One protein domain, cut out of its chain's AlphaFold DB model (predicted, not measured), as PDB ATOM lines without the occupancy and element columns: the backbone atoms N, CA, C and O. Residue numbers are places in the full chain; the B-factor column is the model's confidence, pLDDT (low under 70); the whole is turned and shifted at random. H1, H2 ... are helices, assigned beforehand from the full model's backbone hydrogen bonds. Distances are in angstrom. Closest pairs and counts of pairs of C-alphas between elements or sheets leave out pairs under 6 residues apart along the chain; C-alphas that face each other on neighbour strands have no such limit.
ATOM      1  N   GLY A   2     -53.290  11.183  13.700       97.25
ATOM      2  CA  GLY A   2     -53.367  10.060  12.748       97.25
ATOM      3  C   GLY A   2     -54.721   9.898  12.045       97.25
ATOM      4  O   GLY A   2     -54.755   9.748  10.829       97.25
ATOM      5  N   GLU A   3     -55.830  10.050  12.771       97.19
ATOM      6  CA  GLU A   3     -57.174  10.012  12.176       97.19
ATOM      7  C   GLU A   3     -57.398  11.137  11.154       97.19
ATOM      8  O   GLU A   3     -57.931  10.907  10.071       97.19
ATOM      9  N   PHE A   4     -56.926  12.347  11.460       98.31
ATOM     10  CA  PHE A   4     -56.974  13.470  10.523       98.31
ATOM     11  C   PHE A   4     -56.259  13.125   9.203       98.31
ATOM     12  O   PHE A   4     -56.800  13.353   8.120       98.31
ATOM     13  N   TYR A   5     -55.077  12.503   9.274       98.06
ATOM     14  CA  TYR A   5     -54.378  12.034   8.076       98.06
ATOM     15  C   TYR A   5     -55.121  10.899   7.365       98.06
ATOM     16  O   TYR A   5     -55.183  10.915   6.138       98.06
ATOM     17  N   ARG A   6     -55.743   9.961   8.096       97.94
ATOM     18  CA  ARG A   6     -56.598   8.925   7.494       97.94
ATOM     19  C   ARG A   6     -57.679   9.557   6.625       97.94
ATOM     20  O   ARG A   6     -57.780   9.213   5.453       97.94
ATOM     21  N   GLN A   7     -58.446  10.497   7.174       98.06
ATOM     22  CA  GLN A   7     -59.522  11.178   6.448       98.06
ATOM     23  C   GLN A   7     -58.990  11.852   5.179       98.06
ATOM     24  O   GLN A   7     -59.566  11.703   4.100       98.06
ATOM     25  N   ARG A   8     -57.841  12.531   5.280       98.19
ATOM     26  CA  ARG A   8     -57.204  13.196   4.140       98.19
ATOM     27  C   ARG A   8     -56.775  12.216   3.048       98.19
ATOM     28  O   ARG A   8     -56.975  12.518   1.871       98.19
ATOM     29  N   TYR A   9     -56.193  11.077   3.417       97.88
ATOM     30  CA  TYR A   9     -55.709  10.072   2.469       97.88
ATOM     31  C   TYR A   9     -56.824   9.206   1.881       97.88
ATOM     32  O   TYR A   9     -56.723   8.815   0.722       97.88
ATOM     33  N   VAL A  10     -57.911   8.974   2.618       98.12
ATOM     34  CA  VAL A  10     -59.137   8.366   2.080       98.12
ATOM     35  C   VAL A  10     -59.763   9.277   1.030       98.12
ATOM     36  O   VAL A  10     -60.047   8.833  -0.076       98.12
ATOM     37  N   ALA A  11     -59.907  10.571   1.333       98.31
ATOM     38  CA  ALA A  11     -60.444  11.543   0.380       98.31
ATOM     39  C   ALA A  11     -59.579  11.675  -0.888       98.31
ATOM     40  O   ALA A  11     -60.087  12.016  -1.951       98.31
ATOM     41  N   ALA A  12     -58.277  11.400  -0.781       97.62
ATOM     42  CA  ALA A  12     -57.348  11.394  -1.907       97.62
ATOM     43  C   ALA A  12     -57.280  10.044  -2.654       97.62
ATOM     44  O   ALA A  12     -56.501   9.926  -3.594       97.62
ATOM     45  N   GLY A  13     -58.033   9.023  -2.229       96.56
ATOM     46  CA  GLY A  13     -57.989   7.680  -2.821       96.56
ATOM     47  C   GLY A  13     -56.697   6.898  -2.543       96.56
ATOM     48  O   GLY A  13     -56.457   5.880  -3.182       96.56
ATOM     49  N   VAL A  14     -55.865   7.359  -1.604       95.94
ATOM     50  CA  VAL A  14     -54.594   6.713  -1.224       95.94
ATOM     51  C   VAL A  14     -54.827   5.568  -0.238       95.94
ATOM     52  O   VAL A  14     -54.172   4.534  -0.323       95.94
ATOM     53  N   LEU A  15     -55.755   5.749   0.708       97.19
ATOM     54  CA  LEU A  15     -56.139   4.721   1.679       97.19
ATOM     55  C   LEU A  15     -57.582   4.267   1.447       97.19
ATOM     56  O   LEU A  15     -58.421   5.082   1.058       97.19
ATOM     57  N   PRO A  16     -57.906   2.993   1.732       96.50
ATOM     58  CA  PRO A  16     -59.285   2.535   1.672       96.50
ATOM     59  C   PRO A  16     -60.121   3.241   2.743       96.50
ATOM     60  O   PRO A  16     -59.664   3.465   3.869       96.50
ATOM     61  N   ALA A  17     -61.370   3.568   2.404       95.56
ATOM     62  CA  ALA A  17     -62.291   4.220   3.333       95.56
ATOM     63  C   ALA A  17     -62.520   3.376   4.598       95.56
ATOM     64  O   ALA A  17     -62.538   3.896   5.718       95.56
ATOM     65  N   THR A  18     -62.614   2.058   4.431       94.75
ATOM     66  CA  THR A  18     -62.866   1.090   5.499       94.75
ATOM     67  C   THR A  18     -61.766   0.035   5.565       94.75
ATOM     68  O   THR A  18     -61.065  -0.224   4.590       94.75
ATOM     69  N   GLY A  19     -61.608  -0.563   6.746       94.94
ATOM     70  CA  GLY A  19     -60.644  -1.635   6.971       94.94
ATOM     71  C   GLY A  19     -59.179  -1.194   6.938       94.94
ATOM     72  O   GLY A  19     -58.842  -0.001   6.942       94.94
ATOM     73  N   CYS A  20     -58.317  -2.209   6.952       97.44
ATOM     74  CA  CYS A  20     -56.873  -2.052   6.922       97.44
ATOM     75  C   CYS A  20     -56.370  -1.849   5.489       97.44
ATOM     76  O   CYS A  20     -56.874  -2.496   4.570       97.44
ATOM     77  N   PRO A  21     -55.376  -0.969   5.282       96.25
ATOM     78  CA  PRO A  21     -54.721  -0.854   3.989       96.25
ATOM     79  C   PRO A  21     -53.959  -2.141   3.652       96.25
ATOM     80  O   PRO A  21     -53.632  -2.932   4.540       96.25
ATOM     81  N   ALA A  22     -53.666  -2.342   2.366       94.69
ATOM     82  CA  ALA A  22     -52.868  -3.478   1.926       94.69
ATOM     83  C   ALA A  22     -51.468  -3.461   2.573       94.69
ATOM     84  O   ALA A  22     -50.934  -2.410   2.946       94.69
ATOM     85  N   ALA A  23     -50.865  -4.644   2.711       92.00
ATOM     86  CA  ALA A  23     -49.511  -4.765   3.241       92.00
ATOM     87  C   ALA A  23     -48.530  -3.924   2.404       92.00
ATOM     88  O   ALA A  23     -48.577  -3.939   1.175       92.00
ATOM     89  N   GLY A  24     -47.660  -3.166   3.073       91.25
ATOM     90  CA  GLY A  24     -46.694  -2.278   2.419       91.25
ATOM     91  C   GLY A  24     -47.249  -0.925   1.952       91.25
ATOM     92  O   GLY A  24     -46.463  -0.074   1.554       91.25
ATOM     93  N   THR A  25     -48.561  -0.667   2.041       94.88
ATOM     94  CA  THR A  25     -49.123   0.664   1.731       94.88
ATOM     95  C   THR A  25     -48.692   1.725   2.744       94.88
ATOM     96  O   THR A  25     -48.489   2.881   2.385       94.88
ATOM     97  N   LEU A  26     -48.567   1.342   4.017       95.38
ATOM     98  CA  LEU A  26     -48.095   2.217   5.084       95.38
ATOM     99  C   LEU A  26     -46.729   1.749   5.577       95.38
ATOM    100  O   LEU A  26     -46.542   0.576   5.894       95.38
ATOM    101  N   PHE A  27     -45.809   2.699   5.694       95.50
ATOM    102  CA  PHE A  27     -44.497   2.517   6.294       95.50
ATOM    103  C   PHE A  27     -44.217   3.693   7.228       95.50
ATOM    104  O   PHE A  27     -44.489   4.843   6.884       95.50
ATOM    105  N   ALA A  28     -43.676   3.404   8.407       96.44
ATOM    106  CA  ALA A  28     -43.167   4.420   9.313       96.44
ATOM    107  C   ALA A  28     -41.807   3.976   9.839       96.44
ATOM    108  O   ALA A  28     -41.646   2.826  10.250       96.44
ATOM    109  N   TRP A  29     -40.863   4.910   9.854       97.19
ATOM    110  CA  TRP A  29     -39.558   4.741  10.469       97.19
ATOM    111  C   TRP A  29     -39.384   5.816  11.533       97.19
ATOM    112  O   TRP A  29     -39.587   7.001  11.263       97.19
ATOM    113  N   ALA A  30     -39.077   5.394  12.749       96.12
ATOM    114  CA  ALA A  30     -38.861   6.257  13.893       96.12
ATOM    115  C   ALA A  30     -37.396   6.196  14.322       96.12
ATOM    116  O   ALA A  30     -36.743   5.165  14.183       96.12
ATOM    117  N   ASP A  31     -36.917   7.294  14.901       94.00
ATOM    118  CA  ASP A  31     -35.640   7.315  15.612       94.00
ATOM    119  C   ASP A  31     -35.676   6.366  16.828       94.00
ATOM    120  O   ASP A  31     -36.761   5.982  17.289       94.00
ATOM    121  N   THR A  32     -34.515   6.005  17.377       91.31
ATOM    122  CA  THR A  32     -34.356   4.983  18.434       91.31
ATOM    123  C   THR A  32     -34.973   5.387  19.775       91.31
ATOM    124  O   THR A  32     -35.352   4.543  20.600       91.31
ATOM    125  N   ASP A  33     -35.161   6.685  19.989       89.81
ATOM    126  CA  ASP A  33     -35.775   7.234  21.183       89.81
ATOM    127  C   ASP A  33     -37.184   6.669  21.450       89.81
ATOM    128  O   ASP A  33     -38.008   6.445  20.561       89.81
ATOM    129  N   GLN A  34     -37.516   6.435  22.726       92.69
ATOM    130  CA  GLN A  34     -38.847   5.917  23.080       92.69
ATOM    131  C   GLN A  34     -39.956   6.862  22.595       92.69
ATOM    132  O   GLN A  34     -40.969   6.401  22.064       92.69
ATOM    133  N   ARG A  35     -39.743   8.180  22.726       93.75
ATOM    134  CA  ARG A  35     -40.727   9.198  22.334       93.75
ATOM    135  C   ARG A  35     -41.031   9.163  20.832       93.75
ATOM    136  O   ARG A  35     -42.185   9.341  20.451       93.75
ATOM    137  N   THR A  36     -40.046   8.883  19.979       94.94
ATOM    138  CA  THR A  36     -40.231   8.795  18.520       94.94
ATOM    139  C   THR A  36     -40.898   7.487  18.124       94.94
ATOM    140  O   THR A  36     -41.854   7.514  17.348       94.94
ATOM    141  N   ARG A  37     -40.504   6.357  18.728       94.38
ATOM    142  CA  ARG A  37     -41.165   5.055  18.515       94.38
ATOM    143  C   ARG A  37     -42.639   5.084  18.911       94.38
ATOM    144  O   ARG A  37     -43.501   4.695  18.124       94.38
ATOM    145  N   ALA A  38     -42.940   5.609  20.099       95.38
ATOM    146  CA  ALA A  38     -44.313   5.773  20.571       95.38
ATOM    147  C   ALA A  38     -45.120   6.724  19.673       95.38
ATOM    148  O   ALA A  38     -46.270   6.429  19.352       95.38
ATOM    149  N   THR A  39     -44.511   7.820  19.205       97.50
ATOM    150  CA  THR A  39     -45.153   8.738  18.250       97.50
ATOM    151  C   THR A  39     -45.495   8.037  16.935       97.50
ATOM    152  O   THR A  39     -46.621   8.165  16.457       97.50
ATOM    153  N   GLY A  40     -44.568   7.258  16.369       97.12
ATOM    154  CA  GLY A  40     -44.806   6.484  15.149       97.12
ATOM    155  C   GLY A  40     -45.941   5.470  15.313       97.12
ATOM    156  O   GLY A  40     -46.848   5.420  14.481       97.12
ATOM    157  N   GLY A  41     -45.952   4.728  16.426       96.25
ATOM    158  CA  GLY A  41     -47.039   3.804  16.761       96.25
ATOM    159  C   GLY A  41     -48.394   4.503  16.918       96.25
ATOM    160  O   GLY A  41     -49.384   4.071  16.330       96.25
ATOM    161  N   ALA A  42     -48.449   5.621  17.647       97.44
ATOM    162  CA  ALA A  42     -49.678   6.394  17.831       97.44
ATOM    163  C   ALA A  42     -50.202   6.987  16.512       97.44
ATOM    164  O   ALA A  42     -51.413   7.004  16.272       97.44
ATOM    165  N   LEU A  43     -49.302   7.447  15.638       98.19
ATOM    166  CA  LEU A  43     -49.657   7.951  14.315       98.19
ATOM    167  C   LEU A  43     -50.261   6.834  13.453       98.19
ATOM    168  O   LEU A  43     -51.363   7.012  12.935       98.19
ATOM    169  N   LEU A  44     -49.594   5.680  13.358       97.75
ATOM    170  CA  LEU A  44     -50.081   4.513  12.615       97.75
ATOM    171  C   LEU A  44     -51.417   3.997  13.151       97.75
ATOM    172  O   LEU A  44     -52.314   3.723  12.359       97.75
ATOM    173  N   ASN A  45     -51.585   3.930  14.474       97.12
ATOM    174  CA  ASN A  45     -52.850   3.524  15.085       97.12
ATOM    175  C   ASN A  45     -53.991   4.498  14.749       97.12
ATOM    176  O   ASN A  45     -55.125   4.077  14.573       97.12
ATOM    177  N   GLY A  46     -53.707   5.796  14.606       96.88
ATOM    178  CA  GLY A  46     -54.698   6.747  14.104       96.88
ATOM    179  C   GLY A  46     -54.968   6.617  12.597       96.88
ATOM    180  O   GLY A  46     -56.103   6.822  12.171       96.88
ATOM    181  N   LEU A  47     -53.959   6.281  11.781       97.19
ATOM    182  CA  LEU A  47     -54.126   6.090  10.330       97.19
ATOM    183  C   LEU A  47     -54.894   4.805   9.984       97.19
ATOM    184  O   LEU A  47     -55.720   4.800   9.069       97.19
ATOM    185  N   ALA A  48     -54.605   3.712  10.685       96.94
ATOM    186  CA  ALA A  48     -55.159   2.383  10.448       96.94
ATOM    187  C   ALA A  48     -55.456   1.683  11.794       96.94
ATOM    188  O   ALA A  48     -54.706   0.794  12.214       96.94
ATOM    189  N   PRO A  49     -56.533   2.098  12.489       96.25
ATOM    190  CA  PRO A  49     -56.870   1.579  13.811       96.25
ATOM    191  C   PRO A  49     -57.080   0.064  13.800       96.25
ATOM    192  O   PRO A  49     -57.766  -0.465  12.930       96.25
ATOM    193  N   GLY A  50     -56.494  -0.639  14.774       95.12
ATOM    194  CA  GLY A  50     -56.654  -2.092  14.928       95.12
ATOM    195  C   GLY A  50     -55.889  -2.953  13.914       95.12
ATOM    196  O   GLY A  50     -55.947  -4.175  13.996       95.12
ATOM    197  N   CYS A  51     -55.127  -2.353  12.996       96.06
ATOM    198  CA  CYS A  51     -54.416  -3.084  11.940       96.06
ATOM    199  C   CYS A  51     -53.059  -3.666  12.365       96.06
ATOM    200  O   CYS A  51     -52.324  -4.173  11.523       96.06
ATOM    201  N   GLY A  52     -52.695  -3.564  13.650       93.62
ATOM    202  CA  GLY A  52     -51.460  -4.145  14.191       93.62
ATOM    203  C   GLY A  52     -50.161  -3.550  13.630       93.62
ATOM    204  O   GLY A  52     -49.108  -4.171  13.749       93.62
ATOM    205  N   LEU A  53     -50.216  -2.368  13.007       94.75
ATOM    206  CA  LEU A  53     -49.042  -1.725  12.416       94.75
ATOM    207  C   LEU A  53     -48.125  -1.142  13.496       94.75
ATOM    208  O   LEU A  53     -48.589  -0.565  14.478       94.75
ATOM    209  N   SER A  54     -46.817  -1.248  13.278       92.19
ATOM    210  CA  SER A  54     -45.782  -0.667  14.138       92.19
ATOM    211  C   SER A  54     -44.752   0.078  13.298       92.19
ATOM    212  O   SER A  54     -44.496  -0.294  12.154       92.19
ATOM    213  N   ALA A  55     -44.168   1.138  13.861       94.69
ATOM    214  CA  ALA A  55     -43.059   1.830  13.218       94.69
ATOM    215  C   ALA A  55     -41.782   0.993  13.347       94.69
ATOM    216  O   ALA A  55     -41.483   0.482  14.430       94.69
ATOM    217  N   GLY A  56     -41.031   0.872  12.254       94.69
ATOM    218  CA  GLY A  56     -39.657   0.388  12.304       94.69
ATOM    219  C   GLY A  56     -38.754   1.415  12.986       94.69
ATOM    220  O   GLY A  56     -39.095   2.595  13.068       94.69
ATOM    221  N   PHE A  57     -37.620   0.962  13.494       93.50
ATOM    222  CA  PHE A  57     -36.570   1.800  14.065       93.50
ATOM    223  C   PHE A  57     -35.251   1.032  14.006       93.50
ATOM    224  O   PHE A  57     -35.256  -0.202  13.903       93.50
ATOM    225  N   LEU A  58     -34.123   1.739  14.080       91.94
ATOM    226  CA  LEU A  58     -32.821   1.087  14.165       91.94
ATOM    227  C   LEU A  58     -32.727   0.311  15.487       91.94
ATOM    228  O   LEU A  58     -32.777   0.898  16.566       91.94
TER     229      LEU A  58
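Overview. This is residues 2 to 58 of the 251 residues of a protein of Azospirillum sp. (strain B510) (UniProt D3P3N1). Two helices stand nearly end to end along the longest axis, H1 setting out beside the last turn of H2, and two stretches without named elements cover one side of H2. One is the later part of the long link, which folds back to reach the beginning of H2; the other is the end of the printed part, and a short parallel pairing, residues 29 to 30 with 56 to 57, joins them. The printed part has 57 residues, with two named helices, H1 then H2, and no named strand; the class is all helix, though under half of the residues, 24 of 57, are in named elements. The whole is compact, with a radius of gyration of the C-alphas of 11.3 A, yet elongated, spanning 32 by 21 by 18 A.

Along the chain. Find C-alpha 2 at (-53.367, 10.060, 12.748); from there H1, residues 2 to 11, runs 14.3 A to C-alpha 11. Residues 12 to 33 then hold no named element. At C-alpha 34, (-38.847, 5.917, 23.080), H2 begins; it takes residues 34 to 47 and runs 19.9 A to C-alpha 47 at (-54.126, 6.090, 10.330).

Arrangement. Look at Gly 2 and Gly 46: their C-alphas, 3.8 A apart, are the closest of H1 and H2, which touch. H2 touches H1 with residues 42 to 47 alone. The two run the same way at a tilt of 38 degrees, only just steep, and their centres are 15.3 A apart. In H1 and H2 every O i to N i+4 pair is within hydrogen-bond range.

Size, cuts and confidence. The C-alphas farthest apart, those of Gly 13 and Asp 33, are 32.7 A from each other. The link from H1 to H2, 22 residues, is long. The printed part has no cut; its mean pLDDT is 95.7, and no printed residue is under 70.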